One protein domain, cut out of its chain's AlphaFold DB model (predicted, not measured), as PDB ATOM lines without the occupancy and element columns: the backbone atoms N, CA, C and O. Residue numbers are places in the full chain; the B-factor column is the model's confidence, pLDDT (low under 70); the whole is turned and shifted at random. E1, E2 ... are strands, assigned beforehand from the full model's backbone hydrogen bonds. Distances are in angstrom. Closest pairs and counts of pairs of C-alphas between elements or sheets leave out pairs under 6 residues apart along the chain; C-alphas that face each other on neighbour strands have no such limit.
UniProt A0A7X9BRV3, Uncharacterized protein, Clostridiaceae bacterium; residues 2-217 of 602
ATOM      1  N   LEU A   2     -48.682 -55.695  30.497       76.94
ATOM      2  CA  LEU A   2     -48.241 -55.147  29.216       76.94
ATOM      3  C   LEU A   2     -47.086 -55.938  28.591       76.94
ATOM      4  O   LEU A   2     -46.148 -56.340  29.275       76.94
ATOM      5  N   PHE A   3     -47.131 -56.076  27.271       81.62
ATOM      6  CA  PHE A   3     -46.090 -56.649  26.425       81.62
ATOM      7  C   PHE A   3     -45.745 -55.687  25.285       81.62
ATOM      8  O   PHE A   3     -46.450 -54.710  25.029       81.62
ATOM      9  N   GLN A   4     -44.629 -55.958  24.606       86.06
ATOM     10  CA  GLN A   4     -44.226 -55.155  23.458       86.06
ATOM     11  C   GLN A   4     -45.310 -55.195  22.367       86.06
ATOM     12  O   GLN A   4     -45.921 -56.250  22.151       86.06
ATOM     13  N   PRO A   5     -45.562 -54.066  21.684       87.88
ATOM     14  CA  PRO A   5     -46.532 -54.022  20.598       87.88
ATOM     15  C   PRO A   5     -46.106 -54.934  19.436       87.88
ATOM     16  O   PRO A   5     -44.916 -55.142  19.198       87.88
ATOM     17  N   THR A   6     -47.083 -55.468  18.705       90.56
ATOM     18  CA  THR A   6     -46.876 -56.291  17.494       90.56
ATOM     19  C   THR A   6     -47.522 -55.636  16.277       90.56
ATOM     20  O   THR A   6     -48.216 -54.636  16.423       90.56
ATOM     21  N   ASN A   7     -47.308 -56.182  15.074       90.88
ATOM     22  CA  ASN A   7     -47.844 -55.634  13.815       90.88
ATOM     23  C   ASN A   7     -47.518 -54.144  13.637       90.88
ATOM     24  O   ASN A   7     -48.380 -53.334  13.309       90.88
ATOM     25  N   VAL A   8     -46.269 -53.787  13.934       91.25
ATOM     26  CA  VAL A   8     -45.844 -52.394  13.997       91.25
ATOM     27  C   VAL A   8     -45.513 -51.855  12.611       91.25
ATOM     28  O   VAL A   8     -44.719 -52.441  11.875       91.25
ATOM     29  N   TYR A   9     -46.080 -50.698  12.299       90.88
ATOM     30  CA  TYR A   9     -45.835 -49.912  11.102       90.88
ATOM     31  C   TYR A   9     -45.710 -48.436  11.499       90.88
ATOM     32  O   TYR A   9     -46.523 -47.980  12.295       90.88
ATOM     33  N   PRO A  10     -44.765 -47.654  10.958       91.31
ATOM     34  CA  PRO A  10     -43.801 -48.014   9.924       91.31
ATOM     35  C   PRO A  10     -42.584 -48.754  10.502       91.31
ATOM     36  O   PRO A  10     -42.054 -48.377  11.542       91.31
ATOM     37  N   ASN A  11     -42.122 -49.809   9.829       93.00
ATOM     38  CA  ASN A  11     -40.872 -50.491  10.172       93.00
ATOM     39  C   ASN A  11     -40.233 -51.111   8.922       93.00
ATOM     40  O   ASN A  11     -40.851 -51.949   8.271       93.00
ATOM     41  N   LYS A  12     -38.993 -50.721   8.607       90.88
ATOM     42  CA  LYS A  12     -38.247 -51.081   7.389       90.88
ATOM     43  C   LYS A  12     -39.017 -50.765   6.106       90.88
ATOM     44  O   LYS A  12     -39.032 -51.552   5.165       90.88
ATOM     45  N   VAL A  13     -39.658 -49.601   6.095       86.81
ATOM     46  CA  VAL A  13     -40.439 -49.089   4.965       86.81
ATOM     47  C   VAL A  13     -40.027 -47.661   4.639       86.81
ATOM     48  O   VAL A  13     -39.517 -46.938   5.498       86.81
ATOM     49  N   THR A  14     -40.298 -47.259   3.402       84.94
ATOM     50  CA  THR A  14     -40.142 -45.881   2.941       84.94
ATOM     51  C   THR A  14     -41.511 -45.210   2.883       84.94
ATOM     52  O   THR A  14     -42.423 -45.736   2.243       84.94
ATOM     53  N   LEU A  15     -41.664 -44.061   3.539       80.62
ATOM     54  CA  LEU A  15     -42.917 -43.307   3.611       80.62
ATOM     55  C   LEU A  15     -42.866 -42.060   2.733       80.62
ATOM     56  O   LEU A  15     -41.843 -41.378   2.673       80.62
ATOM     57  N   SER A  16     -43.994 -41.731   2.107       74.00
ATOM     58  CA  SER A  16     -44.198 -40.429   1.466       74.00
ATOM     59  C   SER A  16     -44.624 -39.397   2.511       74.00
ATOM     60  O   SER A  16     -45.362 -39.735   3.444       74.00
ATOM     61  N   ILE A  17     -44.203 -38.145   2.339       72.12
ATOM     62  CA  ILE A  17     -44.648 -37.008   3.155       72.12
ATOM     63  C   ILE A  17     -45.492 -36.037   2.322       72.12
ATOM     64  O   ILE A  17     -45.374 -36.010   1.100       72.12
ATOM     65  N   ASN A  18     -46.392 -35.306   2.975       66.94
ATOM     66  CA  ASN A  18     -47.206 -34.263   2.352       66.94
ATOM     67  C   ASN A  18     -46.429 -32.935   2.248       66.94
ATOM     68  O   ASN A  18     -45.311 -32.827   2.748       66.94
ATOM     69  N   GLU A  19     -47.041 -31.906   1.652       59.31
ATOM     70  CA  GLU A  19     -46.427 -30.571   1.485       59.31
ATOM     71  C   GLU A  19     -45.998 -29.907   2.804       59.31
ATOM     72  O   GLU A  19     -45.080 -29.093   2.814       59.31
ATOM     73  N   ALA A  20     -46.622 -30.272   3.929       59.66
ATOM     74  CA  ALA A  20     -46.256 -29.783   5.258       59.66
ATOM     75  C   ALA A  20     -45.087 -30.566   5.897       59.66
ATOM     76  O   ALA A  20     -44.726 -30.294   7.039       59.66
ATOM     77  N   GLY A  21     -44.510 -31.545   5.191       61.25
ATOM     78  CA  GLY A  21     -43.447 -32.419   5.696       61.25
ATOM     79  C   GLY A  21     -43.949 -33.589   6.551       61.25
ATOM     80  O   GLY A  21     -43.153 -34.283   7.182       61.25
ATOM     81  N   ASN A  22     -45.261 -33.848   6.572       67.56
ATOM     82  CA  ASN A  22     -45.858 -34.869   7.432       67.56
ATOM     83  C   ASN A  22     -45.968 -36.207   6.703       67.56
ATOM     84  O   ASN A  22     -46.522 -36.249   5.601       67.56
ATOM     85  N   PRO A  23     -45.554 -37.327   7.319       73.06
ATOM     86  CA  PRO A  23     -45.822 -38.652   6.782       73.06
ATOM     87  C   PRO A  23     -47.306 -38.863   6.473       73.06
ATOM     88  O   PRO A  23     -48.183 -38.641   7.306       73.06
ATOM     89  N   THR A  24     -47.575 -39.318   5.252       70.12
ATOM     90  CA  THR A  24     -48.930 -39.516   4.707       70.12
ATOM     91  C   THR A  24     -49.654 -40.728   5.293       70.12
ATOM     92  O   THR A  24     -50.867 -40.867   5.130       70.12
ATOM     93  N   VAL A  25     -48.924 -41.611   5.976       78.94
ATOM     94  CA  VAL A  25     -49.458 -42.838   6.569       78.94
ATOM     95  C   VAL A  25     -49.289 -42.773   8.088       78.94
ATOM     96  O   VAL A  25     -48.208 -42.414   8.561       78.94
ATOM     97  N   PRO A  26     -50.326 -43.128   8.865       84.06
ATOM     98  CA  PRO A  26     -50.230 -43.141  10.314       84.06
ATOM     99  C   PRO A  26     -49.332 -44.270  10.815       84.06
ATOM    100  O   PRO A  26     -49.116 -45.282  10.142       84.06
ATOM    101  N   ILE A  27     -48.877 -44.120  12.052       87.56
ATOM    102  CA  ILE A  27     -48.324 -45.216  12.830       87.56
ATOM    103  C   ILE A  27     -49.447 -46.165  13.216       87.56
ATOM    104  O   ILE A  27     -50.522 -45.730  13.640       87.56
ATOM    105  N   VAL A  28     -49.161 -47.457  13.100       90.75
ATOM    106  CA  VAL A  28     -50.062 -48.548  13.441       90.75
ATOM    107  C   VAL A  28     -49.330 -49.583  14.285       90.75
ATOM    108  O   VAL A  28     -48.184 -49.926  13.999       90.75
ATOM    109  N   PHE A  29     -49.983 -50.093  15.324       91.31
ATOM    110  CA  PHE A  29     -49.544 -51.303  16.017       91.31
ATOM    111  C   PHE A  29     -50.695 -51.975  16.759       91.31
ATOM    112  O   PHE A  29     -51.663 -51.332  17.149       91.31
ATOM    113  N   THR A  30     -50.564 -53.272  17.016       90.94
ATOM    114  CA  THR A  30     -51.467 -54.029  17.883       90.94
ATOM    115  C   THR A  30     -50.984 -53.973  19.328       90.94
ATOM    116  O   THR A  30     -49.825 -54.282  19.630       90.94
ATOM    117  N   VAL A  31     -51.890 -53.603  20.229       86.81
ATOM    118  CA  VAL A  31     -51.655 -53.567  21.670       86.81
ATOM    119  C   VAL A  31     -51.635 -54.985  22.240       86.81
ATOM    120  O   VAL A  31     -52.556 -55.775  22.028       86.81
ATOM    121  N   ASN A  32     -50.599 -55.305  23.019       85.25
ATOM    122  CA  ASN A  32     -50.482 -56.580  23.720       85.25
ATOM    123  C   ASN A  32     -50.529 -56.362  25.232       85.25
ATOM    124  O   ASN A  32     -49.509 -56.112  25.866       85.25
ATOM    125  N   GLY A  33     -51.718 -56.470  25.811       79.62
ATOM    126  CA  GLY A  33     -51.958 -56.249  27.235       79.62
ATOM    127  C   GLY A  33     -53.139 -55.315  27.448       79.62
ATOM    128  O   GLY A  33     -53.655 -54.743  26.497       79.62
ATOM    129  N   ASP A  34     -53.551 -55.173  28.700       79.56
ATOM    130  CA  ASP A  34     -54.716 -54.377  29.085       79.56
ATOM    131  C   ASP A  34     -54.297 -53.269  30.052       79.56
ATOM    132  O   ASP A  34     -53.268 -53.380  30.725       79.56
ATOM    133  N   GLY A  35     -55.120 -52.225  30.157       78.25
ATOM    134  CA  GLY A  35     -54.948 -51.184  31.173       78.25
ATOM    135  C   GLY A  35     -53.906 -50.122  30.826       78.25
ATOM    136  O   GLY A  35     -53.347 -49.505  31.732       78.25
ATOM    137  N   ILE A  36     -53.645 -49.888  29.536       84.25
ATOM    138  CA  ILE A  36     -52.794 -48.774  29.103       84.25
ATOM    139  C   ILE A  36     -53.545 -47.463  29.286       84.25
ATOM    140  O   ILE A  36     -54.661 -47.311  28.793       84.25
ATOM    141  N   LYS A  37     -52.911 -46.507  29.958       83.00
ATOM    142  CA  LYS A  37     -53.465 -45.173  30.215       83.00
ATOM    143  C   LYS A  37     -52.701 -44.066  29.521       83.00
ATOM    144  O   LYS A  37     -53.313 -43.099  29.071       83.00
ATOM    145  N   TYR A  38     -51.387 -44.221  29.405       85.69
ATOM    146  CA  TYR A  38     -50.528 -43.200  28.827       85.69
ATOM    147  C   TYR A  38     -49.595 -43.805  27.797       85.69
ATOM    148  O   TYR A  38     -49.290 -45.002  27.807       85.69
ATOM    149  N   ARG A  39     -49.116 -42.940  26.914       85.25
ATOM    150  CA  ARG A  39     -48.146 -43.282  25.885       85.25
ATOM    151  C   ARG A  39     -47.204 -42.124  25.653       85.25
ATOM    152  O   ARG A  39     -47.618 -40.966  25.736       85.25
ATOM    153  N   ASP A  40     -45.986 -42.454  25.268       86.00
ATOM    154  CA  ASP A  40     -45.107 -41.512  24.607       86.00
ATOM    155  C   ASP A  40     -44.477 -42.133  23.361       86.00
ATOM    156  O   ASP A  40     -44.262 -43.339  23.261       86.00
ATOM    157  N   TRP A  41     -44.244 -41.283  22.379       85.44
ATOM    158  CA  TRP A  41     -43.725 -41.615  21.066       85.44
ATOM    159  C   TRP A  41     -42.505 -40.756  20.882       85.44
ATOM    160  O   TRP A  41     -42.549 -39.554  21.152       85.44
ATOM    161  N   ARG A  42     -41.417 -41.361  20.437       86.69
ATOM    162  CA  ARG A  42     -40.163 -40.645  20.278       86.69
ATOM    163  C   ARG A  42     -39.611 -40.931  18.909       86.69
ATOM    164  O   ARG A  42     -39.442 -42.094  18.550       86.69
ATOM    165  N   PHE A  43     -39.325 -39.860  18.187       87.88
ATOM    166  CA  PHE A  43     -38.695 -39.913  16.881       87.88
ATOM    167  C   PHE A  43     -37.263 -39.428  16.988       87.88
ATOM    168  O   PHE A  43     -36.991 -38.407  17.621       87.88
ATOM    169  N   TYR A  44     -36.362 -40.158  16.354       89.00
ATOM    170  CA  TYR A  44     -34.940 -39.888  16.349       89.00
ATOM    171  C   TYR A  44     -34.441 -39.848  14.920       89.00
ATOM    172  O   TYR A  44     -34.844 -40.670  14.095       89.00
ATOM    173  N   ASP A  45     -33.511 -38.944  14.665       89.56
ATOM    174  CA  ASP A  45     -32.687 -39.000  13.470       89.56
ATOM    175  C   ASP A  45     -31.787 -40.244  13.559       89.56
ATOM    176  O   ASP A  45     -31.168 -40.507  14.596       89.56
ATOM    177  N   ALA A  46     -31.777 -41.072  12.515       90.75
ATOM    178  CA  ALA A  46     -31.108 -42.368  12.568       90.75
ATOM    179  C   ALA A  46     -29.580 -42.251  12.581       90.75
ATOM    180  O   ALA A  46     -28.920 -43.102  13.184       90.75
ATOM    181  N   ASP A  47     -29.045 -41.198  11.960       87.94
ATOM    182  CA  ASP A  47     -27.612 -40.990  11.777       87.94
ATOM    183  C   ASP A  47     -26.989 -40.343  13.020       87.94
ATOM    184  O   ASP A  47     -25.968 -40.800  13.538       87.94
ATOM    185  N   THR A  48     -27.640 -39.315  13.562       89.06
ATOM    186  CA  THR A  48     -27.161 -38.555  14.727       89.06
ATOM    187  C   THR A  48     -27.689 -39.080  16.060       89.06
ATOM    188  O   THR A  48     -27.164 -38.711  17.112       89.06
ATOM    189  N   ARG A  49     -28.741 -39.913  16.049       86.50
ATOM    190  CA  ARG A  49     -29.490 -40.360  17.241       86.50
ATOM    191  C   ARG A  49     -30.085 -39.220  18.072       86.50
ATOM    192  O   ARG A  49     -30.501 -39.435  19.213       86.50
ATOM    193  N   LYS A  50     -30.167 -38.013  17.511       87.31
ATOM    194  CA  LYS A  50     -30.777 -36.855  18.163       87.31
ATOM    195  C   LYS A  50     -32.298 -37.018  18.188       87.31
ATOM    196  O   LYS A  50     -32.899 -37.448  17.206       87.31
ATOM    197  N   LEU A  51     -32.917 -36.689  19.324       85.12
ATOM    198  CA  LEU A  51     -34.375 -36.662  19.454       85.12
ATOM    199  C   LEU A  51     -34.931 -35.515  18.600       85.12
ATOM    200  O   LEU A  51     -34.549 -34.364  18.798       85.12
ATOM    201  N   ILE A  52     -35.839 -35.853  17.693       81.44
ATOM    202  CA  ILE A  52     -36.526 -34.914  16.805       81.44
ATOM    203  C   ILE A  52     -37.783 -34.410  17.491       81.44
ATOM    204  O   ILE A  52     -37.956 -33.217  17.681       81.44
ATOM    205  N   SER A  53     -38.660 -35.327  17.892       74.25
ATOM    206  CA  SER A  53     -39.943 -34.961  18.479       74.25
ATOM    207  C   SER A  53     -40.395 -36.017  19.486       74.25
ATOM    208  O   SER A  53     -40.437 -37.209  19.151       74.25
ATOM    209  N   PRO A  54     -40.701 -35.616  20.731       78.06
ATOM    210  CA  PRO A  54     -41.478 -36.413  21.659       78.06
ATOM    211  C   PRO A  54     -42.959 -36.018  21.586       78.06
ATOM    212  O   PRO A  54     -43.313 -34.855  21.762       78.06
ATOM    213  N   TYR A  55     -43.840 -36.998  21.421       80.31
ATOM    214  CA  TYR A  55     -45.277 -36.808  21.609       80.31
ATOM    215  C   TYR A  55     -45.736 -37.634  22.797       80.31
ATOM    216  O   TYR A  55     -45.320 -38.779  22.955       80.31
ATOM    217  N   TYR A  56     -46.603 -37.081  23.631       83.44
ATOM    218  CA  TYR A  56     -47.175 -37.786  24.768       83.44
ATOM    219  C   TYR A  56     -48.688 -37.616  24.757       83.44
ATOM    220  O   TYR A  56     -49.223 -36.631  24.258       83.44
ATOM    221  N   GLY A  57     -49.395 -38.628  25.248       80.44
ATOM    222  CA  GLY A  57     -50.848 -38.637  25.197       80.44
ATOM    223  C   GLY A  57     -51.463 -39.519  26.268       80.44
ATOM    224  O   GLY A  57     -50.903 -40.547  26.655       80.44
ATOM    225  N   LYS A  58     -52.663 -39.129  26.692       82.88
ATOM    226  CA  LYS A  58     -53.546 -39.920  27.547       82.88
ATOM    227  C   LYS A  58     -54.550 -40.701  26.692       82.88
ATOM    228  O   LYS A  58     -54.853 -40.310  25.560       82.88
ATOM    229  N   TRP A  59     -55.013 -41.837  27.198       78.88
ATOM    230  CA  TRP A  59     -56.146 -42.586  26.658       78.88
ATOM    231  C   TRP A  59     -57.251 -42.661  27.707       78.88
ATOM    232  O   TRP A  59     -57.110 -43.356  28.713       78.88
ATOM    233  N   ASP A  60     -58.364 -41.973  27.455       67.62
ATOM    234  CA  ASP A  60     -59.457 -41.863  28.428       67.62
ATOM    235  C   ASP A  60     -60.195 -43.193  28.647       67.62
ATOM    236  O   ASP A  60     -60.534 -43.530  29.781       67.62
ATOM    237  N   ASN A  61     -60.341 -44.007  27.594       68.31
ATOM    238  CA  ASN A  61     -61.070 -45.283  27.648       68.31
ATOM    239  C   ASN A  61     -60.173 -46.527  27.790       68.31
ATOM    240  O   ASN A  61     -60.685 -47.638  27.889       68.31
ATOM    241  N   GLY A  62     -58.848 -46.347  27.862       68.25
ATOM    242  CA  GLY A  62     -57.882 -47.448  27.820       68.25
ATOM    243  C   GLY A  62     -57.851 -48.182  26.472       68.25
ATOM    244  O   GLY A  62     -58.718 -47.983  25.627       68.25
ATOM    245  N   TYR A  63     -56.821 -48.999  26.263       74.00
ATOM    246  CA  TYR A  63     -56.734 -49.945  25.143       74.00
ATOM    247  C   TYR A  63     -56.571 -51.362  25.687       74.00
ATOM    248  O   TYR A  63     -55.937 -51.565  26.735       74.00
ATOM    249  N   TYR A  64     -57.131 -52.321  24.960       80.56
ATOM    250  CA  TYR A  64     -57.161 -53.732  25.323       80.56
ATOM    251  C   TYR A  64     -56.315 -54.586  24.387       80.56
ATOM    252  O   TYR A  64     -55.969 -54.214  23.261       80.56
ATOM    253  N   ARG A  65     -55.988 -55.788  24.858       84.38
ATOM    254  CA  ARG A  65     -55.217 -56.756  24.091       84.38
ATOM    255  C   ARG A  65     -55.898 -57.079  22.758       84.38
ATOM    256  O   ARG A  65     -57.039 -57.525  22.722       84.38
ATOM    257  N   GLY A  66     -55.130 -56.980  21.677       84.69
ATOM    258  CA  GLY A  66     -55.573 -57.299  20.320       84.69
ATOM    259  C   GLY A  66     -56.168 -56.113  19.565       84.69
ATOM    260  O   GLY A  66     -56.380 -56.228  18.361       84.69
ATOM    261  N   GLU A  67     -56.387 -54.974  20.225       87.12
ATOM    262  CA  GLU A  67     -56.829 -53.760  19.544       87.12
ATOM    263  C   GLU A  67     -55.695 -53.164  18.704       87.12
ATOM    264  O   GLU A  67     -54.532 -53.105  19.122       87.12
ATOM    265  N   GLU A  68     -56.042 -52.731  17.493       89.19
ATOM    266  CA  GLU A  68     -55.152 -51.957  16.638       89.19
ATOM    267  C   GLU A  68     -55.232 -50.486  17.035       89.19
ATOM    268  O   GLU A  68     -56.306 -49.886  17.094       89.19
ATOM    269  N   PHE A  69     -54.070 -49.897  17.272       85.38
ATOM    270  CA  PHE A  69     -53.925 -48.473  17.457       85.38
ATOM    271  C   PHE A  69     -53.484 -47.811  16.153       85.38
ATOM    272  O   PHE A  69     -52.595 -48.323  15.474       85.38
ATOM    273  N   ARG A  70     -54.040 -46.629  15.857       86.94
ATOM    274  CA  ARG A  70     -53.649 -45.790  14.720       86.94
ATOM    275  C   ARG A  70     -53.526 -44.322  15.140       86.94
ATOM    276  O   ARG A  70     -54.485 -43.754  15.655       86.94
ATOM    277  N   ALA A  71     -52.384 -43.688  14.868       79.69
ATOM    278  CA  ALA A  71     -52.240 -42.230  14.966       79.69
ATOM    279  C   ALA A  71     -51.356 -41.665  13.864       79.69
ATOM    280  O   ALA A  71     -50.377 -42.282  13.458       79.69
ATOM    281  N   ASN A  72     -51.680 -40.454  13.425       78.62
ATOM    282  CA  ASN A  72     -50.810 -39.695  12.537       78.62
ATOM    283  C   ASN A  72     -49.484 -39.390  13.239       78.62
ATOM    284  O   ASN A  72     -49.465 -39.200  14.454       78.62
ATOM    285  N   ILE A  73     -48.398 -39.327  12.469       77.19
ATOM    286  CA  ILE A  73     -47.096 -38.871  12.961       77.19
ATOM    287  C   ILE A  73     -47.210 -37.354  13.189       77.19
ATOM    288  O   ILE A  73     -47.377 -36.626  12.209       77.19
ATOM    289  N   PRO A  74     -47.205 -36.868  14.443       62.12
ATOM    290  CA  PRO A  74     -47.374 -35.450  14.720       62.12
ATOM    291  C   PRO A  74     -46.052 -34.714  14.477       62.12
ATOM    292  O   PRO A  74     -45.016 -35.103  15.017       62.12
ATOM    293  N   VAL A  75     -46.097 -33.654  13.668       58.12
ATOM    294  CA  VAL A  75     -44.929 -32.814  13.326       58.12
ATOM    295  C   VAL A  75     -45.082 -31.383  13.867       58.12
ATOM    296  O   VAL A  75     -44.190 -30.557  13.716       58.12
ATOM    297  N   GLU A  76     -46.186 -31.071  14.554       47.00
ATOM    298  CA  GLU A  76     -46.364 -29.762  15.187       47.00
ATOM    299  C   GLU A  76     -45.564 -29.675  16.494       47.00
ATOM    300  O   GLU A  76     -45.916 -30.270  17.511       47.00
ATOM    301  N   GLY A  77     -44.469 -28.917  16.453       50.06
ATOM    302  CA  GLY A  77     -43.653 -28.580  17.612       50.06
ATOM    303  C   GLY A  77     -42.390 -27.822  17.212       50.06
ATOM    304  O   GLY A  77     -41.915 -27.927  16.091       50.06
ATOM    305  N   THR A  78     -41.831 -27.057  18.145       44.31
ATOM    306  CA  THR A  78     -40.647 -26.179  18.024       44.31
ATOM    307  C   THR A  78     -39.314 -26.893  17.727       44.31
ATOM    308  O   THR A  78     -38.248 -26.327  17.969       44.31
ATOM    309  N   TYR A  79     -39.347 -28.139  17.258       51.53
ATOM    310  CA  TYR A  79     -38.181 -28.986  17.023       51.53
ATOM    311  C   TYR A  79     -38.023 -29.283  15.524       51.53
ATOM    312  O   TYR A  79     -38.968 -29.113  14.759       51.53
ATOM    313  N   GLU A  80     -36.809 -29.655  15.105       58.09
ATOM    314  CA  GLU A  80     -36.434 -29.872  13.697       58.09
ATOM    315  C   GLU A  80     -37.488 -30.713  12.954       58.09
ATOM    316  O   GLU A  80     -37.894 -31.775  13.424       58.09
ATOM    317  N   THR A  81     -37.960 -30.231  11.805       67.69
ATOM    318  CA  THR A  81     -38.929 -30.959  10.982       67.69
ATOM    319  C   THR A  81     -38.250 -32.146  10.300       67.69
ATOM    320  O   THR A  81     -37.090 -32.068   9.893       67.69
ATOM    321  N   MET A  82     -38.963 -33.272  10.177       77.88
ATOM    322  CA  MET A  82     -38.481 -34.385   9.355       77.88
ATOM    323  C   MET A  82     -38.388 -33.936   7.890       77.88
ATOM    324  O   MET A  82     -39.229 -33.173   7.418       77.88
ATOM    325  N   VAL A  83     -37.376 -34.413   7.166       75.69
ATOM    326  CA  VAL A  83     -37.066 -33.983   5.797       75.69
ATOM    327  C   VAL A  83     -37.094 -35.153   4.821       75.69
ATOM    328  O   VAL A  83     -36.845 -36.306   5.182       75.69
ATOM    329  N   HIS A  84     -37.370 -34.849   3.555       76.38
ATOM    330  CA  HIS A  84     -37.271 -35.810   2.461       76.38
ATOM    331  C   HIS A  84     -35.897 -36.496   2.425       76.38
ATOM    332  O   HIS A  84     -34.866 -35.859   2.628       76.38
ATOM    333  N   GLY A  85     -35.886 -37.805   2.169       77.38
ATOM    334  CA  GLY A  85     -34.670 -38.628   2.150       77.38
ATOM    335  C   GLY A  85     -34.105 -38.993   3.526       77.38
ATOM    336  O   GLY A  85     -33.223 -39.850   3.610       77.38
ATOM    337  N   GLY A  86     -34.615 -38.382   4.601       84.81
ATOM    338  CA  GLY A  86     -34.144 -38.604   5.961       84.81
ATOM    339  C   GLY A  86     -34.400 -40.022   6.472       84.81
ATOM    340  O   GLY A  86     -35.383 -40.682   6.117       84.81
ATOM    341  N   ASN A  87     -33.505 -40.484   7.339       89.94
ATOM    342  CA  ASN A  87     -33.567 -41.785   7.992       89.94
ATOM    343  C   ASN A  87     -33.978 -41.601   9.449       89.94
ATOM    344  O   ASN A  87     -33.357 -40.823  10.168       89.94
ATOM    345  N   TYR A  88     -34.976 -42.353   9.911       90.25
ATOM    346  CA  TYR A  88     -35.537 -42.146  11.240       90.25
ATOM    347  C   TYR A  88     -35.747 -43.452  11.994       90.25
ATOM    348  O   TYR A  88     -36.114 -44.485  11.429       90.25
ATOM    349  N   PHE A  89     -35.554 -43.385  13.308       92.81
ATOM    350  CA  PHE A  89     -36.067 -44.384  14.235       92.81
ATOM    351  C   PHE A  89     -37.245 -43.809  14.995       92.81
ATOM    352  O   PHE A  89     -37.250 -42.635  15.366       92.81
ATOM    353  N   TRP A  90     -38.210 -44.658  15.304       91.31
ATOM    354  CA  TRP A  90     -39.189 -44.341  16.323       91.31
ATOM    355  C   TRP A  90     -39.376 -45.501  17.281       91.31
ATOM    356  O   TRP A  90     -39.206 -46.669  16.930       91.31
ATOM    357  N   ASN A  91     -39.730 -45.167  18.510       90.94
ATOM    358  CA  ASN A  91     -40.191 -46.134  19.485       90.94
ATOM    359  C   ASN A  91     -41.377 -45.556  20.253       90.94
ATOM    360  O   ASN A  91     -41.641 -44.349  20.237       90.94
ATOM    361  N   VAL A  92     -42.115 -46.454  20.890       88.81
ATOM    362  CA  VAL A  92     -43.244 -46.109  21.742       88.81
ATOM    363  C   VAL A  92     -43.001 -46.674  23.128       88.81
ATOM    364  O   VAL A  92     -42.567 -47.825  23.277       88.81
ATOM    365  N   ARG A  93     -43.297 -45.873  24.152       87.88
ATOM    366  CA  ARG A  93     -43.410 -46.366  25.520       87.88
ATOM    367  C   ARG A  93     -44.857 -46.278  25.952       87.88
ATOM    368  O   ARG A  93     -45.545 -45.283  25.740       87.88
ATOM    369  N   LEU A  94     -45.330 -47.382  26.504       88.12
ATOM    370  CA  LEU A  94     -46.710 -47.565  26.925       88.12
ATOM    371  C   LEU A  94     -46.717 -47.712  28.436       88.12
ATOM    372  O   LEU A  94     -45.896 -48.456  28.978       88.12
ATOM    373  N   PHE A  95     -47.640 -47.015  29.092       87.06
ATOM    374  CA  PHE A  95     -47.726 -46.939  30.544       87.06
ATOM    375  C   PHE A  95     -49.098 -47.416  31.029       87.06
ATOM    376  O   PHE A  95     -50.132 -46.990  30.508       87.06
ATOM    377  N   GLN A  96     -49.104 -48.269  32.049       85.12
ATOM    378  CA  GLN A  96     -50.303 -48.729  32.758       85.12
ATOM    379  C   GLN A  96     -50.344 -48.153  34.186       85.12
ATOM    380  O   GLN A  96     -49.351 -47.621  34.682       85.12
ATOM    381  N   ASP A  97     -51.479 -48.287  34.874       81.19
ATOM    382  CA  ASP A  97     -51.607 -47.844  36.275       81.19
ATOM    383  C   ASP A  97     -50.904 -48.791  37.263       81.19
ATOM    384  O   ASP A  97     -50.439 -48.381  38.325       81.19
ATOM    385  N   GLN A  98     -50.828 -50.081  36.919       84.69
ATOM    386  CA  GLN A  98     -50.242 -51.111  37.775       84.69
ATOM    387  C   GLN A  98     -48.724 -51.188  37.602       84.69
ATOM    388  O   GLN A  98     -48.195 -51.131  36.496       84.69
ATOM    389  N   TYR A  99     -47.997 -51.387  38.693       86.75
ATOM    390  CA  TYR A  99     -46.538 -51.481  38.677       86.75
ATOM    391  C   TYR A  99     -46.087 -52.933  38.870       86.75
ATOM    392  O   TYR A  99     -45.426 -53.253  39.854       86.75
ATOM    393  N   ASP A 100     -46.502 -53.821  37.971       86.69
ATOM    394  CA  ASP A 100     -46.328 -55.274  38.089       86.69
ATOM    395  C   ASP A 100     -45.404 -55.877  37.013       86.69
ATOM    396  O   ASP A 100     -45.222 -57.095  36.956       86.69
ATOM    397  N   ILE A 101     -44.770 -55.046  36.176       88.69
ATOM    398  CA  ILE A 101     -43.878 -55.506  35.105       88.69
ATOM    399  C   ILE A 101     -42.473 -55.707  35.667       88.69
ATOM    400  O   ILE A 101     -41.774 -54.740  35.980       88.69
ATOM    401  N   LEU A 102     -42.023 -56.959  35.748       90.69
ATOM    402  CA  LEU A 102     -40.657 -57.290  36.151       90.69
ATOM    403  C   LEU A 102     -39.640 -56.815  35.098       90.69
ATOM    404  O   LEU A 102     -39.698 -57.220  33.938       90.69
ATOM    405  N   LYS A 103     -38.681 -55.981  35.514       89.31
ATOM    406  CA  LYS A 103     -37.667 -55.370  34.635       89.31
ATOM    407  C   LYS A 103     -36.273 -55.952  34.790       89.31
ATOM    408  O   LYS A 103     -35.565 -56.151  33.803       89.31
ATOM    409  N   VAL A 104     -35.860 -56.169  36.029       91.62
ATOM    410  CA  VAL A 104     -34.538 -56.699  36.354       91.62
ATOM    411  C   VAL A 104     -34.568 -57.338  37.733       91.62
ATOM    412  O   VAL A 104     -35.325 -56.920  38.609       91.62
ATOM    413  N   THR A 105     -33.724 -58.342  37.920       94.06
ATOM    414  CA  THR A 105     -33.399 -58.931  39.215       94.06
ATOM    415  C   THR A 105     -31.896 -58.872  39.420       94.06
ATOM    416  O   THR A 105     -31.137 -59.011  38.461       94.06
ATOM    417  N   GLY A 106     -31.449 -58.723  40.658       93.62
ATOM    418  CA  GLY A 106     -30.026 -58.743  40.968       93.62
ATOM    419  C   GLY A 106     -29.774 -58.803  42.462       93.62
ATOM    420  O   GLY A 106     -30.658 -59.173  43.229       93.62
ATOM    421  N   VAL A 107     -28.568 -58.419  42.870       93.81
ATOM    422  CA  VAL A 107     -28.167 -58.314  44.277       93.81
ATOM    423  C   VAL A 107     -27.721 -56.885  44.556       93.81
ATOM    424  O   VAL A 107     -27.033 -56.280  43.730       93.81
ATOM    425  N   ILE A 108     -28.128 -56.339  45.703       94.50
ATOM    426  CA  ILE A 108     -27.680 -55.019  46.148       94.50
ATOM    427  C   ILE A 108     -26.184 -55.067  46.446       94.50
ATOM    428  O   ILE A 108     -25.720 -55.904  47.222       94.50
ATOM    429  N   ARG A 109     -25.430 -54.163  45.824       94.50
ATOM    430  CA  ARG A 109     -23.972 -54.097  45.907       94.50
ATOM    431  C   ARG A 109     -23.524 -53.191  47.046       94.50
ATOM    432  O   ARG A 109     -24.202 -52.228  47.394       94.50
ATOM    433  N   ASN A 110     -22.350 -53.486  47.593       91.88
ATOM    434  CA  ASN A 110     -21.672 -52.598  48.523       91.88
ATOM    435  C   ASN A 110     -20.927 -51.513  47.732       91.88
ATOM    436  O   ASN A 110     -20.160 -51.831  46.829       91.88
ATOM    437  N   SER A 111     -21.130 -50.240  48.063       90.44
ATOM    438  CA  SER A 111     -20.375 -49.133  47.458       90.44
ATOM    439  C   SER A 111     -19.103 -48.773  48.223       90.44
ATOM    440  O   SER A 111     -18.270 -48.047  47.694       90.44
ATOM    441  N   GLY A 112     -18.949 -49.240  49.467       86.44
ATOM    442  CA  GLY A 112     -17.895 -48.789  50.380       86.44
ATOM    443  C   GLY A 112     -18.110 -47.375  50.934       86.44
ATOM    444  O   GLY A 112     -17.263 -46.879  51.675       86.44
ATOM    445  N   LEU A 113     -19.225 -46.726  50.592       86.50
ATOM    446  CA  LEU A 113     -19.571 -45.381  51.039       86.50
ATOM    447  C   LEU A 113     -20.588 -45.445  52.181       86.50
ATOM    448  O   LEU A 113     -21.450 -46.320  52.214       86.50
ATOM    449  N   SER A 114     -20.515 -44.492  53.109       85.38
ATOM    450  CA  SER A 114     -21.566 -44.316  54.116       85.38
ATOM    451  C   SER A 114     -22.772 -43.631  53.480       85.38
ATOM    452  O   SER A 114     -22.631 -42.569  52.871       85.38
ATOM    453  N   HIS A 115     -23.948 -44.236  53.610       84.69
ATOM    454  CA  HIS A 115     -25.197 -43.702  53.085       84.69
ATOM    455  C   HIS A 115     -26.392 -44.178  53.914       84.69
ATOM    456  O   HIS A 115     -26.318 -45.143  54.677       84.69
ATOM    457  N   THR A 116     -27.506 -43.476  53.765       91.06
ATOM    458  CA  THR A 116     -28.805 -43.821  54.339       91.06
ATOM    459  C   THR A 116     -29.469 -44.966  53.555       91.06
ATOM    460  O   THR A 116     -29.075 -45.281  52.430       91.06
ATOM    461  N   ASN A 117     -30.469 -45.631  54.153       91.38
ATOM    462  CA  ASN A 117     -31.155 -46.799  53.560       91.38
ATOM    463  C   ASN A 117     -32.151 -46.440  52.432       91.38
ATOM    464  O   ASN A 117     -32.838 -47.315  51.908       91.38
ATOM    465  N   ASP A 118     -32.280 -45.161  52.090       94.38
ATOM    466  CA  ASP A 118     -32.948 -44.641  50.889       94.38
ATOM    467  C   ASP A 118     -31.994 -44.552  49.683       94.38
ATOM    468  O   ASP A 118     -32.429 -44.285  48.566       94.38
ATOM    469  N   VAL A 119     -30.701 -44.817  49.885       95.25
ATOM    470  CA  VAL A 119     -29.695 -44.914  48.828       95.25
ATOM    471  C   VAL A 119     -29.248 -46.360  48.694       95.25
ATOM    472  O   VAL A 119     -28.872 -47.010  49.670       95.25
ATOM    473  N   VAL A 120     -29.269 -46.866  47.466       94.88
ATOM    474  CA  VAL A 120     -28.966 -48.264  47.162       94.88
ATOM    475  C   VAL A 120     -28.043 -48.344  45.953       94.88
ATOM    476  O   VAL A 120     -28.170 -47.558  45.018       94.88
ATOM    477  N   TYR A 121     -27.121 -49.306  45.948       94.94
ATOM    478  CA  TYR A 121     -26.200 -49.519  44.835       94.94
ATOM    479  C   TYR A 121     -26.475 -50.847  44.139       94.94
ATOM    480  O   TYR A 121     -26.697 -51.879  44.774       94.94
ATOM    481  N   VAL A 122     -26.450 -50.827  42.813       94.44
ATOM    482  CA  VAL A 122     -26.600 -52.010  41.955       94.44
ATOM    483  C   VAL A 122     -25.399 -52.118  41.025       94.44
ATOM    484  O   VAL A 122     -24.641 -51.161  40.885       94.44
ATOM    485  N   SER A 123     -25.204 -53.271  40.385       93.25
ATOM    486  CA  SER A 123     -24.163 -53.415  39.359       93.25
ATOM    487  C   SER A 123     -24.282 -52.312  38.299       93.25
ATOM    488  O   SER A 123     -25.391 -51.947  37.902       93.25
ATOM    489  N   TYR A 124     -23.147 -51.782  37.847       93.12
ATOM    490  CA  TYR A 124     -23.122 -50.773  36.792       93.12
ATOM    491  C   TYR A 124     -23.691 -51.317  35.472       93.12
ATOM    492  O   TYR A 124     -23.496 -52.488  35.146       93.12
ATOM    493  N   GLY A 125     -24.398 -50.472  34.713       85.81
ATOM    494  CA  GLY A 125     -24.924 -50.825  33.388       85.81
ATOM    495  C   GLY A 125     -26.319 -51.462  33.362       85.81
ATOM    496  O   GLY A 125     -26.735 -51.967  32.320       85.81
ATOM    497  N   VAL A 126     -27.080 -51.433  34.462       87.31
ATOM    498  CA  VAL A 126     -28.466 -51.937  34.479       87.31
ATOM    499  C   VAL A 126     -29.395 -50.978  33.719       87.31
ATOM    500  O   VAL A 126     -29.835 -49.961  34.242       87.31
ATOM    501  N   SER A 127     -29.730 -51.309  32.473       79.88
ATOM    502  CA  SER A 127     -30.454 -50.419  31.550       79.88
ATOM    503  C   SER A 127     -31.978 -50.358  31.735       79.88
ATOM    504  O   SER A 127     -32.616 -49.443  31.226       79.88
ATOM    505  N   ASN A 128     -32.581 -51.301  32.470       82.31
ATOM    506  CA  ASN A 128     -34.043 -51.394  32.621       82.31
ATOM    507  C   ASN A 128     -34.618 -50.577  33.796       82.31
ATOM    508  O   ASN A 128     -35.802 -50.710  34.115       82.31
ATOM    509  N   ILE A 129     -33.797 -49.757  34.453       85.88
ATOM    510  CA  ILE A 129     -34.222 -48.836  35.510       85.88
ATOM    511  C   ILE A 129     -34.298 -47.441  34.900       85.88
ATOM    512  O   ILE A 129     -33.301 -46.931  34.395       85.88
ATOM    513  N   ILE A 130     -35.473 -46.823  34.962       79.00
ATOM    514  CA  ILE A 130     -35.655 -45.421  34.591       79.00
ATOM    515  C   ILE A 130     -36.174 -44.652  35.800       79.00
ATOM    516  O   ILE A 130     -36.903 -45.203  36.629       79.00
ATOM    517  N   ALA A 131     -35.772 -43.389  35.901       78.12
ATOM    518  CA  ALA A 131     -36.415 -42.457  36.811       78.12
ATOM    519  C   ALA A 131     -37.831 -42.131  36.297       78.12
ATOM    520  O   ALA A 131     -38.077 -42.244  35.086       78.12
ATOM    521  N   PRO A 132     -38.754 -41.732  37.184       82.62
ATOM    522  CA  PRO A 132     -40.075 -41.298  36.769       82.62
ATOM    523  C   PRO A 132     -40.002 -40.108  35.808       82.62
ATOM    524  O   PRO A 132     -39.107 -39.268  35.898       82.62
ATOM    525  N   VAL A 133     -40.951 -40.045  34.880       81.25
ATOM    526  CA  VAL A 133     -41.083 -38.962  33.905       81.25
ATOM    527  C   VAL A 133     -42.383 -38.227  34.184       81.25
ATOM    528  O   VAL A 133     -43.439 -38.852  34.240       81.25
ATOM    529  N   SER A 134     -42.312 -36.907  34.331       85.06
ATOM    530  CA  SER A 134     -43.489 -36.059  34.518       85.06
ATOM    531  C   SER A 134     -43.943 -35.469  33.189       85.06
ATOM    532  O   SER A 134     -43.126 -34.949  32.430       85.06
ATOM    533  N   TYR A 135     -45.245 -35.534  32.930       81.31
ATOM    534  CA  TYR A 135     -45.898 -34.898  31.789       81.31
ATOM    535  C   TYR A 135     -47.032 -34.006  32.283       81.31
ATOM    536  O   TYR A 135     -47.763 -34.394  33.194       81.31
ATOM    537  N   ASP A 136     -47.205 -32.845  31.657       80.69
ATOM    538  CA  ASP A 136     -48.336 -31.960  31.928       80.69
ATOM    539  C   ASP A 136     -49.474 -32.269  30.950       80.69
ATOM    540  O   ASP A 136     -49.339 -32.089  29.741       80.69
ATOM    541  N   PHE A 137     -50.604 -32.741  31.471       74.75
ATOM    542  CA  PHE A 137     -51.817 -33.025  30.707       74.75
ATOM    543  C   PHE A 137     -52.926 -32.073  31.150       74.75
ATOM    544  O   PHE A 137     -53.397 -32.170  32.277       74.75
ATOM    545  N   ASP A 138     -53.337 -31.145  30.282       72.62
ATOM    546  CA  ASP A 138     -54.436 -30.196  30.541       72.62
ATOM    547  C   ASP A 138     -54.322 -29.434  31.884       72.62
ATOM    548  O   ASP A 138     -55.319 -29.104  32.523       72.62
ATOM    549  N   GLY A 139     -53.090 -29.131  32.314       77.25
ATOM    550  CA  GLY A 139     -52.798 -28.431  33.573       77.25
ATOM    551  C   GLY A 139     -52.581 -29.337  34.793       77.25
ATOM    552  O   GLY A 139     -52.274 -28.823  35.868       77.25
ATOM    553  N   GLU A 140     -52.687 -30.660  34.642       81.75
ATOM    554  CA  GLU A 140     -52.330 -31.645  35.667       81.75
ATOM    555  C   GLU A 140     -50.972 -32.297  35.356       81.75
ATOM    556  O   GLU A 140     -50.784 -32.902  34.300       81.75
ATOM    557  N   THR A 141     -50.028 -32.228  36.297       84.94
ATOM    558  CA  THR A 141     -48.750 -32.943  36.187       84.94
ATOM    559  C   THR A 141     -48.934 -34.403  36.601       84.94
ATOM    560  O   THR A 141     -49.187 -34.704  37.769       84.94
ATOM    561  N   ILE A 142     -48.772 -35.325  35.653       82.94
ATOM    562  CA  ILE A 142     -48.870 -36.771  35.869       82.94
ATOM    563  C   ILE A 142     -47.484 -37.397  35.741       82.94
ATOM    564  O   ILE A 142     -46.781 -37.212  34.748       82.94
ATOM    565  N   GLU A 143     -47.107 -38.187  36.744       84.31
ATOM    566  CA  GLU A 143     -45.863 -38.949  36.749       84.31
ATOM    567  C   GLU A 143     -46.089 -40.362  36.186       84.31
ATOM    568  O   GLU A 143     -46.961 -41.103  36.647       84.31
ATOM    569  N   VAL A 144     -45.295 -40.754  35.192       83.88
ATOM    570  CA  VAL A 144     -45.350 -42.073  34.547       83.88
ATOM    571  C   VAL A 144     -43.959 -42.699  34.445       83.88
ATOM    572  O   VAL A 144     -42.936 -42.051  34.652       83.88
ATOM    573  N   GLY A 145     -43.898 -43.993  34.130       80.19
ATOM    574  CA  GLY A 145     -42.630 -44.710  33.981       80.19
ATOM    575  C   GLY A 145     -41.913 -45.004  35.298       80.19
ATOM    576  O   GLY A 145     -40.797 -45.515  35.268       80.19
ATOM    577  N   ALA A 146     -42.537 -44.711  36.443       82.88
ATOM    578  CA  ALA A 146     -41.943 -44.955  37.745       82.88
ATOM    579  C   ALA A 146     -41.614 -46.445  37.954       82.88
ATOM    580  O   ALA A 146     -42.372 -47.359  37.607       82.88
ATOM    581  N   CYS A 147     -40.452 -46.676  38.553       91.00
ATOM    582  CA  CYS A 147     -39.971 -47.993  38.934       91.00
ATOM    583  C   CYS A 147     -40.009 -48.138  40.456       91.00
ATOM    584  O   CYS A 147     -39.779 -47.185  41.197       91.00
ATOM    585  N   TYR A 148     -40.247 -49.355  40.926       93.38
ATOM    586  CA  TYR A 148     -40.151 -49.729  42.327       93.38
ATOM    587  C   TYR A 148     -39.048 -50.755  42.510       93.38
ATOM    588  O   TYR A 148     -39.015 -51.778  41.827       93.38
ATOM    589  N   LEU A 149     -38.173 -50.497  43.472       94.75
ATOM    590  CA  LEU A 149     -37.224 -51.472  43.971       94.75
ATOM    591  C   LEU A 149     -37.907 -52.308  45.056       94.75
ATOM    592  O   LEU A 149     -38.431 -51.770  46.033       94.75
ATOM    593  N   VAL A 150     -37.898 -53.624  44.881       95.62
ATOM    594  CA  VAL A 150     -38.483 -54.579  45.821       95.62
ATOM    595  C   VAL A 150     -37.385 -55.466  46.379       95.62
ATOM    596  O   VAL A 150     -36.653 -56.105  45.618       95.62
ATOM    597  N   ALA A 151     -37.286 -55.521  47.703       95.81
ATOM    598  CA  ALA A 151     -36.292 -56.318  48.409       95.81
ATOM    599  C   ALA A 151     -36.894 -56.964  49.664       95.81
ATOM    600  O   ALA A 151     -37.842 -56.454  50.262       95.81
ATOM    601  N   GLN A 152     -36.328 -58.103  50.062       93.56
ATOM    602  CA  GLN A 152     -36.702 -58.787  51.297       93.56
ATOM    603  C   GLN A 152     -35.970 -58.155  52.487       93.56
ATOM    604  O   GLN A 152     -34.744 -58.212  52.573       93.56
ATOM    605  N   THR A 153     -36.714 -57.626  53.447       92.56
ATOM    606  CA  THR A 153     -36.210 -57.196  54.751       92.56
ATOM    607  C   THR A 153     -36.565 -58.218  55.835       92.56
ATOM    608  O   THR A 153     -37.274 -59.202  55.590       92.56
ATOM    609  N   SER A 154     -36.032 -58.028  57.040       89.44
ATOM    610  CA  SER A 154     -36.387 -58.815  58.227       89.44
ATOM    611  C   SER A 154     -37.861 -58.668  58.626       89.44
ATOM    612  O   SER A 154     -38.422 -59.578  59.234       89.44
ATOM    613  N   THR A 155     -38.501 -57.558  58.251       86.94
ATOM    614  CA  THR A 155     -39.908 -57.246  58.549       86.94
ATOM    615  C   THR A 155     -40.878 -57.694  57.453       86.94
ATOM    616  O   THR A 155     -42.086 -57.723  57.685       86.94
ATOM    617  N   GLY A 156     -40.378 -58.087  56.277       92.12
ATOM    618  CA  GLY A 156     -41.192 -58.587  55.171       92.12
ATOM    619  C   GLY A 156     -40.631 -58.208  53.804       92.12
ATOM    620  O   GLY A 156     -39.447 -57.936  53.650       92.12
ATOM    621  N   ILE A 157     -41.481 -58.219  52.779       94.56
ATOM    622  CA  ILE A 157     -41.122 -57.678  51.465       94.56
ATOM    623  C   ILE A 157     -41.435 -56.187  51.483       94.56
ATOM    624  O   ILE A 157     -42.588 -55.796  51.656       94.56
ATOM    625  N   GLU A 158     -40.417 -55.362  51.268       95.88
ATOM    626  CA  GLU A 158     -40.578 -53.919  51.137       95.88
ATOM    627  C   GLU A 158     -40.452 -53.487  49.681       95.88
ATOM    628  O   GLU A 158     -39.659 -54.029  48.909       95.88
ATOM    629  N   ARG A 159     -41.244 -52.478  49.320       94.94
ATOM    630  CA  ARG A 159     -41.372 -51.937  47.968       94.94
ATOM    631  C   ARG A 159     -41.203 -50.424  48.031       94.94
ATOM    632  O   ARG A 159     -41.990 -49.755  48.697       94.94
ATOM    633  N   LYS A 160     -40.167 -49.896  47.378       95.06
ATOM    634  CA  LYS A 160     -39.768 -48.481  47.460       95.06
ATOM    635  C   LYS A 160     -39.669 -47.872  46.070       95.06
ATOM    636  O   LYS A 160     -39.043 -48.457  45.188       95.06
ATOM    637  N   LYS A 161     -40.302 -46.718  45.866       93.19
ATOM    638  CA  LYS A 161     -40.281 -46.005  44.587       93.19
ATOM    639  C   LYS A 161     -38.880 -45.458  44.322       93.19
ATOM    640  O   LYS A 161     -38.265 -44.879  45.215       93.19
ATOM    641  N   ILE A 162     -38.388 -45.650  43.107       92.94
ATOM    642  CA  ILE A 162     -37.137 -45.072  42.619       92.94
ATOM    643  C   ILE A 162     -37.438 -43.655  42.139       92.94
ATOM    644  O   ILE A 162     -38.304 -43.479  41.285       92.94
ATOM    645  N   ILE A 163     -36.727 -42.665  42.676       92.25
ATOM    646  CA  ILE A 163     -36.858 -41.255  42.271       92.25
ATOM    647  C   ILE A 163     -35.675 -40.791  41.419       92.25
ATOM    648  O   ILE A 163     -35.835 -39.914  40.580       92.25
ATOM    649  N   GLU A 164     -34.506 -41.419  41.572       91.38
ATOM    650  CA  GLU A 164     -33.321 -41.103  40.775       91.38
ATOM    651  C   GLU A 164     -32.473 -42.354  40.520       91.38
ATOM    652  O   GLU A 164     -32.303 -43.201  41.403       91.38
ATOM    653  N   TYR A 165     -31.905 -42.455  39.315       91.81
ATOM    654  CA  TYR A 165     -30.940 -43.490  38.954       91.81
ATOM    655  C   TYR A 165     -29.722 -42.872  38.262       91.81
ATOM    656  O   TYR A 165     -29.822 -42.332  37.163       91.81
ATOM    657  N   GLN A 166     -28.565 -42.966  38.913       91.19
ATOM    658  CA  GLN A 166     -27.299 -42.414  38.443       91.19
ATOM    659  C   GLN A 166     -26.458 -43.533  37.824       91.19
ATOM    660  O   GLN A 166     -25.842 -44.334  38.533       91.19
ATOM    661  N   ASN A 167     -26.472 -43.605  36.492       89.00
ATOM    662  CA  ASN A 167     -25.836 -44.670  35.706       89.00
ATOM    663  C   ASN A 167     -24.930 -44.141  34.583       89.00
ATOM    664  O   ASN A 167     -24.459 -44.913  33.750       89.00
ATOM    665  N   ALA A 168     -24.686 -42.829  34.524       88.75
ATOM    666  CA  ALA A 168     -23.728 -42.289  33.569       88.75
ATOM    667  C   ALA A 168     -22.304 -42.760  33.911       88.75
ATOM    668  O   ALA A 168     -21.971 -42.985  35.075       88.75
ATOM    669  N   ASP A 169     -21.436 -42.860  32.904       88.31
ATOM    670  CA  ASP A 169     -20.023 -43.221  33.097       88.31
ATOM    671  C   ASP A 169     -19.293 -42.278  34.069       88.31
ATOM    672  O   ASP A 169     -18.407 -42.707  34.803       88.31
ATOM    673  N   SER A 170     -19.692 -41.003  34.115       90.19
ATOM    674  CA  SER A 170     -19.179 -40.000  35.057       90.19
ATOM    675  C   SER A 170     -19.698 -40.165  36.491       90.19
ATOM    676  O   SER A 170     -19.182 -39.524  37.402       90.19
ATOM    677  N   GLN A 171     -20.717 -41.003  36.695       89.31
ATOM    678  CA  GLN A 171     -21.399 -41.219  37.974       89.31
ATOM    679  C   GLN A 171     -21.127 -42.606  38.570       89.31
ATOM    680  O   GLN A 171     -21.589 -42.894  39.676       89.31
ATOM    681  N   LYS A 172     -20.398 -43.479  37.861       90.31
ATOM    682  CA  LYS A 172     -20.085 -44.819  38.364       90.31
ATOM    683  C   LYS A 172     -19.157 -44.742  39.570       90.31
ATOM    684  O   LYS A 172     -18.183 -43.991  39.588       90.31
ATOM    685  N   VAL A 173     -19.442 -45.568  40.566       92.38
ATOM    686  CA  VAL A 173     -18.633 -45.679  41.782       92.38
ATOM    687  C   VAL A 173     -17.857 -46.988  41.719       92.38
ATOM    688  O   VAL A 173     -18.430 -48.024  41.390       92.38
ATOM    689  N   LEU A 174     -16.555 -46.956  42.005       93.69
ATOM    690  CA  LEU A 174     -15.762 -48.176  42.155       93.69
ATOM    691  C   LEU A 174     -16.042 -48.774  43.538       93.69
ATOM    692  O   LEU A 174     -15.755 -48.140  44.552       93.69
ATOM    693  N   SER A 175     -16.624 -49.969  43.572       92.44
ATOM    694  CA  SER A 175     -16.882 -50.691  44.819       92.44
ATOM    695  C   SER A 175     -15.591 -51.267  45.421       92.44
ATOM    696  O   SER A 175     -14.624 -51.505  44.690       92.44
ATOM    697  N   PRO A 176     -15.571 -51.574  46.735       90.62
ATOM    698  CA  PRO A 176     -14.470 -52.304  47.371       90.62
ATOM    699  C   PRO A 176     -14.180 -53.670  46.732       90.62
ATOM    700  O   PRO A 176     -13.060 -54.162  46.832       90.62
ATOM    701  N   ASP A 177     -15.174 -54.253  46.058       86.12
ATOM    702  CA  ASP A 177     -15.079 -55.553  45.393       86.12
ATOM    703  C   ASP A 177     -14.404 -55.464  44.006       86.12
ATOM    704  O   ASP A 177     -14.244 -56.474  43.327       86.12
ATOM    705  N   GLY A 178     -14.001 -54.261  43.569       87.25
ATOM    706  CA  GLY A 178     -13.337 -54.017  42.282       87.25
ATOM    707  C   GLY A 178     -14.286 -53.819  41.095       87.25
ATOM    708  O   GLY A 178     -13.832 -53.464  40.009       87.25
ATOM    709  N   ASP A 179     -15.595 -53.983  41.301       91.38
ATOM    710  CA  ASP A 179     -16.629 -53.756  40.289       91.38
ATOM    711  C   ASP A 179     -17.130 -52.304  40.305       91.38
ATOM    712  O   ASP A 179     -17.206 -51.666  41.360       91.38
ATOM    713  N   TYR A 180     -17.571 -51.794  39.153       94.69
ATOM    714  CA  TYR A 180     -18.325 -50.540  39.101       94.69
ATOM    715  C   TYR A 180     -19.792 -50.753  39.498       94.69
ATOM    716  O   TYR A 180     -20.437 -51.722  39.085       94.69
ATOM    717  N   VAL A 181     -20.336 -49.808  40.267       94.44
ATOM    718  CA  VAL A 181     -21.730 -49.792  40.726       94.44
ATOM    719  C   VAL A 181     -22.428 -48.477  40.372       94.44
ATOM    720  O   VAL A 181     -21.791 -47.424  40.284       94.44
ATOM    721  N   SER A 182     -23.749 -48.548  40.199       94.56
ATOM    722  CA  SER A 182     -24.638 -47.409  39.931       94.56
ATOM    723  C   SER A 182     -25.514 -47.115  41.143       94.56
ATOM    724  O   SER A 182     -25.966 -48.038  41.826       94.56
ATOM    725  N   LYS A 183     -25.767 -45.828  41.403       93.94
ATOM    726  CA  LYS A 183     -26.522 -45.357  42.572       93.94
ATOM    727  C   LYS A 183     -28.005 -45.197  42.233       93.94
ATOM    728  O   LYS A 183     -28.354 -44.593  41.222       93.94
ATOM    729  N   ILE A 184     -28.872 -45.691  43.108       94.19
ATOM    730  CA  ILE A 184     -30.325 -45.507  43.092       94.19
ATOM    731  C   ILE A 184     -30.711 -44.695  44.330       94.19
ATOM    732  O   ILE A 184     -30.253 -45.004  45.432       94.19
ATOM    733  N   ILE A 185     -31.562 -43.684  44.152       93.94
ATOM    734  CA  ILE A 185     -32.189 -42.931  45.245       93.94
ATOM    735  C   ILE A 185     -33.677 -43.268  45.279       93.94
ATOM    736  O   ILE A 185     -34.346 -43.315  44.240       93.94
ATOM    737  N   LEU A 186     -34.180 -43.523  46.481       95.50
ATOM    738  CA  LEU A 186     -35.541 -43.960  46.751       95.50
ATOM    739  C   LEU A 186     -36.350 -42.851  47.424       95.50
ATOM    740  O   LEU A 186     -35.815 -42.043  48.172       95.50
ATOM    741  N   GLU A 187     -37.661 -42.861  47.203       94.50
ATOM    742  CA  GLU A 187     -38.603 -41.927  47.840       94.50
ATOM    743  C   GLU A 187     -38.660 -42.092  49.367       94.50
ATOM    744  O   GLU A 187     -38.939 -41.149  50.103       94.50
ATOM    745  N   SER A 188     -38.404 -43.306  49.858       95.38
ATOM    746  CA  SER A 188     -38.316 -43.596  51.285       95.38
ATOM    747  C   SER A 188     -37.293 -44.690  51.564       95.38
ATOM    748  O   SER A 188     -37.057 -45.578  50.742       95.38
ATOM    749  N   ALA A 189     -36.701 -44.635  52.756       95.25
ATOM    750  CA  ALA A 189     -35.727 -45.611  53.213       95.25
ATOM    751  C   ALA A 189     -36.348 -47.002  53.409       95.25
ATOM    752  O   ALA A 189     -37.507 -47.133  53.825       95.25
ATOM    753  N   PHE A 190     -35.559 -48.048  53.158       95.94
ATOM    754  CA  PHE A 190     -35.848 -49.378  53.694       95.94
ATOM    755  C   PHE A 190     -35.731 -49.382  55.220       95.94
ATOM    756  O   PHE A 190     -34.944 -48.621  55.793       95.94
ATOM    757  N   SER A 191     -36.487 -50.263  55.881       94.00
ATOM    758  CA  SER A 191     -36.433 -50.390  57.348       94.00
ATOM    759  C   SER A 191     -35.056 -50.800  57.884       94.00
ATOM    760  O   SER A 191     -34.756 -50.573  59.054       94.00
ATOM    761  N   GLU A 192     -34.195 -51.356  57.031       93.75
ATOM    762  CA  GLU A 192     -32.848 -51.809  57.363       93.75
ATOM    763  C   GLU A 192     -31.897 -51.697  56.161       93.75
ATOM    764  O   GLU A 192     -32.315 -51.423  55.034       93.75
ATOM    765  N   ASN A 193     -30.605 -51.938  56.398       92.00
ATOM    766  CA  ASN A 193     -29.622 -52.035  55.325       92.00
ATOM    767  C   ASN A 193     -29.837 -53.341  54.540       92.00
ATOM    768  O   ASN A 193     -29.802 -54.437  55.102       92.00
ATOM    769  N   ILE A 194     -30.041 -53.213  53.230       93.31
ATOM    770  CA  ILE A 194     -30.341 -54.332  52.327       93.31
ATOM    771  C   ILE A 194     -29.157 -54.749  51.441       93.31
ATOM    772  O   ILE A 194     -29.340 -55.478  50.468       93.31
ATOM    773  N   THR A 195     -27.937 -54.314  51.762       93.38
ATOM    774  CA  THR A 195     -26.718 -54.713  51.040       93.38
ATOM    775  C   THR A 195     -26.554 -56.234  51.046       93.38
ATOM    776  O   THR A 195     -26.758 -56.887  52.066       93.38
ATOM    777  N   GLY A 196     -26.208 -56.812  49.893       92.19
ATOM    778  CA  GLY A 196     -26.061 -58.258  49.706       92.19
ATOM    779  C   GLY A 196     -27.379 -59.018  49.524       92.19
ATOM    780  O   GLY A 196     -27.353 -60.217  49.250       92.19
ATOM    781  N   LYS A 197     -28.534 -58.352  49.634       94.56
ATOM    782  CA  LYS A 197     -29.842 -58.992  49.446       94.56
ATOM    783  C   LYS A 197     -30.274 -58.994  47.979       94.56
ATOM    784  O   LYS A 197     -29.919 -58.072  47.237       94.56
ATOM    785  N   PRO A 198     -31.052 -60.001  47.541       95.62
ATOM    786  CA  PRO A 198     -31.631 -59.990  46.211       95.62
ATOM    787  C   PRO A 198     -32.679 -58.881  46.093       95.62
ATOM    788  O   PRO A 198     -33.447 -58.627  47.024       95.62
ATOM    789  N   TYR A 199     -32.736 -58.265  44.920       94.88
ATOM    790  CA  TYR A 199     -33.750 -57.286  44.566       94.88
ATOM    791  C   TYR A 199     -34.430 -57.664  43.256       94.88
ATOM    792  O   TYR A 199     -33.864 -58.362  42.408       94.88
ATOM    793  N   ARG A 200     -35.631 -57.125  43.068       94.81
ATOM    794  CA  ARG A 200     -36.260 -57.008  41.757       94.81
ATOM    795  C   ARG A 200     -36.763 -55.592  41.537       94.81
ATOM    796  O   ARG A 200     -37.129 -54.911  42.491       94.81
ATOM    797  N   VAL A 201     -36.775 -55.159  40.286       93.88
ATOM    798  CA  VAL A 201     -37.393 -53.897  39.883       93.88
ATOM    799  C   VAL A 201     -38.691 -54.207  39.168       93.88
ATOM    800  O   VAL A 201     -38.706 -54.958  38.191       93.88
ATOM    801  N   GLU A 202     -39.764 -53.618  39.670       93.06
ATOM    802  CA  GLU A 202     -41.088 -53.653  39.068       93.06
ATOM    803  C   GLU A 202     -41.404 -52.276  38.482       93.06
ATOM    804  O   GLU A 202     -41.083 -51.251  39.080       93.06
ATOM    805  N   ALA A 203     -42.032 -52.238  37.316       90.69
ATOM    806  CA  ALA A 203     -42.342 -51.005  36.609       90.69
ATOM    807  C   ALA A 203     -43.767 -51.025  36.055       90.69
ATOM    808  O   ALA A 203     -44.412 -52.072  36.001       90.69
ATOM    809  N   ASN A 204     -44.243 -49.866  35.606       88.38
ATOM    810  CA  ASN A 204     -45.534 -49.724  34.935       88.38
ATOM    811  C   ASN A 204     -45.421 -49.390  33.445       88.38
ATOM    812  O   ASN A 204     -46.386 -48.926  32.842       88.38
ATOM    813  N   TRP A 205     -44.247 -49.588  32.846       88.25
ATOM    814  CA  TRP A 205     -43.999 -49.214  31.462       88.25
ATOM    815  C   TRP A 205     -43.356 -50.333  30.660       88.25
ATOM    816  O   TRP A 205     -42.598 -51.161  31.176       88.25
ATOM    817  N   ILE A 206     -43.579 -50.300  29.356       87.81
ATOM    818  CA  ILE A 206     -42.815 -51.069  28.381       87.81
ATOM    819  C   ILE A 206     -42.359 -50.150  27.263       87.81
ATOM    820  O   ILE A 206     -43.064 -49.212  26.910       87.81
ATOM    821  N   GLN A 207     -41.175 -50.416  26.726       87.38
ATOM    822  CA  GLN A 207     -40.651 -49.732  25.555       87.38
ATOM    823  C   GLN A 207     -40.503 -50.745  24.436       87.38
ATOM    824  O   GLN A 207     -40.036 -51.873  24.643       87.38
ATOM    825  N   SER A 208     -40.942 -50.335  23.256       90.12
ATOM    826  CA  SER A 208     -40.685 -51.084  22.045       90.12
ATOM    827  C   SER A 208     -39.206 -51.011  21.651       90.12
ATOM    828  O   SER A 208     -38.506 -50.076  22.042       90.12
ATOM    829  N   PRO A 209     -38.720 -51.944  20.821       90.50
ATOM    830  CA  PRO A 209     -37.497 -51.723  20.061       90.50
ATOM    831  C   PRO A 209     -37.585 -50.448  19.210       90.50
ATOM    832  O   PRO A 209     -38.675 -49.907  18.988       90.50
ATOM    833  N   ASP A 210     -36.438 -50.010  18.699       92.69
ATOM    834  CA  ASP A 210     -36.384 -48.981  17.665       92.69
ATOM    835  C   ASP A 210     -36.909 -49.553  16.342       92.69
ATOM    836  O   ASP A 210     -36.424 -50.576  15.845       92.69
ATOM    837  N   TYR A 211     -37.887 -48.871  15.756       93.62
ATOM    838  CA  TYR A 211     -38.440 -49.175  14.445       93.62
ATOM    839  C   TYR A 211     -37.911 -48.175  13.430       93.62
ATOM    840  O   TYR A 211     -38.051 -46.965  13.597       93.62
ATOM    841  N   TYR A 212     -37.277 -48.689  12.384       93.56
ATOM    842  CA  TYR A 212     -36.658 -47.869  11.350       93.56
ATOM    843  C   TYR A 212     -37.670 -47.510  10.267       93.56
ATOM    844  O   TYR A 212     -38.418 -48.375   9.817       93.56
ATOM    845  N   PHE A 213     -37.644 -46.285   9.772       90.56
ATOM    846  CA  PHE A 213     -38.275 -45.936   8.508       90.56
ATOM    847  C   PHE A 213     -37.457 -44.867   7.800       90.56
ATOM    848  O   PHE A 213     -36.698 -44.121   8.416       90.56
ATOM    849  N   GLN A 214     -37.631 -44.804   6.492       87.81
ATOM    850  CA  GLN A 214     -37.020 -43.780   5.666       87.81
ATOM    851  C   GLN A 214     -38.114 -42.880   5.107       87.81
ATOM    852  O   GLN A 214     -39.183 -43.362   4.722       87.81
ATOM    853  N   LEU A 215     -37.863 -41.580   5.036       82.19
ATOM    854  CA  LEU A 215     -38.691 -40.693   4.235       82.19
ATOM    855  C   LEU A 215     -38.206 -40.711   2.795       82.19
ATOM    856  O   LEU A 215     -37.011 -40.674   2.515       82.19
ATOM    857  N   ARG A 216     -39.152 -40.796   1.863       76.25
ATOM    858  CA  ARG A 216     -38.852 -40.822   0.434       76.25
ATOM    859  C   ARG A 216     -38.068 -39.569   0.039       76.25
ATOM    860  O   ARG A 216     -38.348 -38.475   0.529       76.25
ATOM    861  N   ASN A 217     -37.092 -39.750  -0.845       73.88
ATOM    862  CA  ASN A 217     -36.361 -38.635  -1.435       73.88
ATOM    863  C   ASN A 217     -37.304 -37.742  -2.243       73.88
ATOM    864  O   ASN A 217     -38.242 -38.235  -2.876       73.88
TER     865      ASN A 217
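AT A GLANCE: This is residues 2 to 217 of the 602 residues of an uncharacterized protein of Clostridiaceae bacterium (UniProt A0A7X9BRV3). Two lobes of strands stand end to end: in the first, the small sheet E1 E3 E6 lies over one face of a strongly twisted branched sheet of E2, E4, E5, E7, E16 and E17; in the second, the sheet E8 E15 E12 E13 E14 E9 folds back on itself, curled like part of a barrel. The hairpin E10 and E11 reaches from the second lobe back toward E5. The printed part has 216 residues, with no named helix and 17 strands, E1 to E17 in order along the chain, and is all strand. The second lobe's sheet and the two small sheets are antiparallel; the branched one is mixed. The whole is only just compact, close to loose, with a radius of gyration of the C-alphas of 20.0 A, and elongated, spanning 62 by 38 by 33 A.

IN THESE COORDINATES: E1 is residues 6 to 9, beginning at C-alpha 6 (-46.876, -56.291, 17.494); E2 is 13 to 15, E3 27 to 30. E4, residues 36 to 45, is 27.3 A long; E5, 51 to 63, is 26.6 A long and bends by 104 degrees at residue 60. E6 is 68 to 71; E7, 87 to 96, is 30.7 A long. E8 is 101 to 107, E9 119 to 123, E10 133 to 137, E11 140 to 144 and E12 147 to 153. E13, residues 156 to 166, is 27.1 A long and bends by 75 degrees at residue 163. E14 is 180 to 186, E15 198 to 203, E16 205 to 207, and E17 211 to 215, ending at C-alpha 215 (-38.691, -40.693, 4.235).

HOW THE PARTS SIT: E3 is the inner strand between E1 and E6, with N 9 and O 28 2.8 A apart and N 27 and O 71 2.8 A apart. E4 lies on one side of E7, with N 40 and O 93 at 2.9 A; E16 and E17 lie on the other side, with N 94 and O 206, and N 88 and O 213, each at 2.9 A. E4 and E5 form a hairpin, with N 41 and O 55 at 2.8 A. E2 is parallel to E17, with N 15 and O 214 at 2.8 A. In the folded sheet, E8 E15 E12 face E14 E9, with E13 as the hinge. E12 E13 E14 are a meander, each strand the antiparallel neighbour of the one before, and with E15, the antiparallel neighbour of E12, a Greek key. Here N 103 and O 201 are 2.9 A apart, N 150 and O 200 2.8 A, N 149 and O 160 2.8 A, N 166 and O 183 2.8 A, and N 120 and O 184 2.9 A. The closest C-alphas of E8 and E9, Val 107 and Val 122, are 6.9 A apart. E10 and E11 have N 135 and O 142 at 2.9 A; the closest C-alphas of E5 and E10, Tyr 56 and Tyr 135, are 7.7 A apart.

THE WHOLE: The two C-alphas farthest apart, Glu 19 and Ser 154, are 64.2 A apart. The printed part has no cut. Long links join E2 to E3, E6 to E7, E8 to E9, E13 to E14 and E14 to E15. The mean pLDDT of the printed part is 85.5, and residues 18 to 22, 60 to 62 and 74 to 81 are under 70.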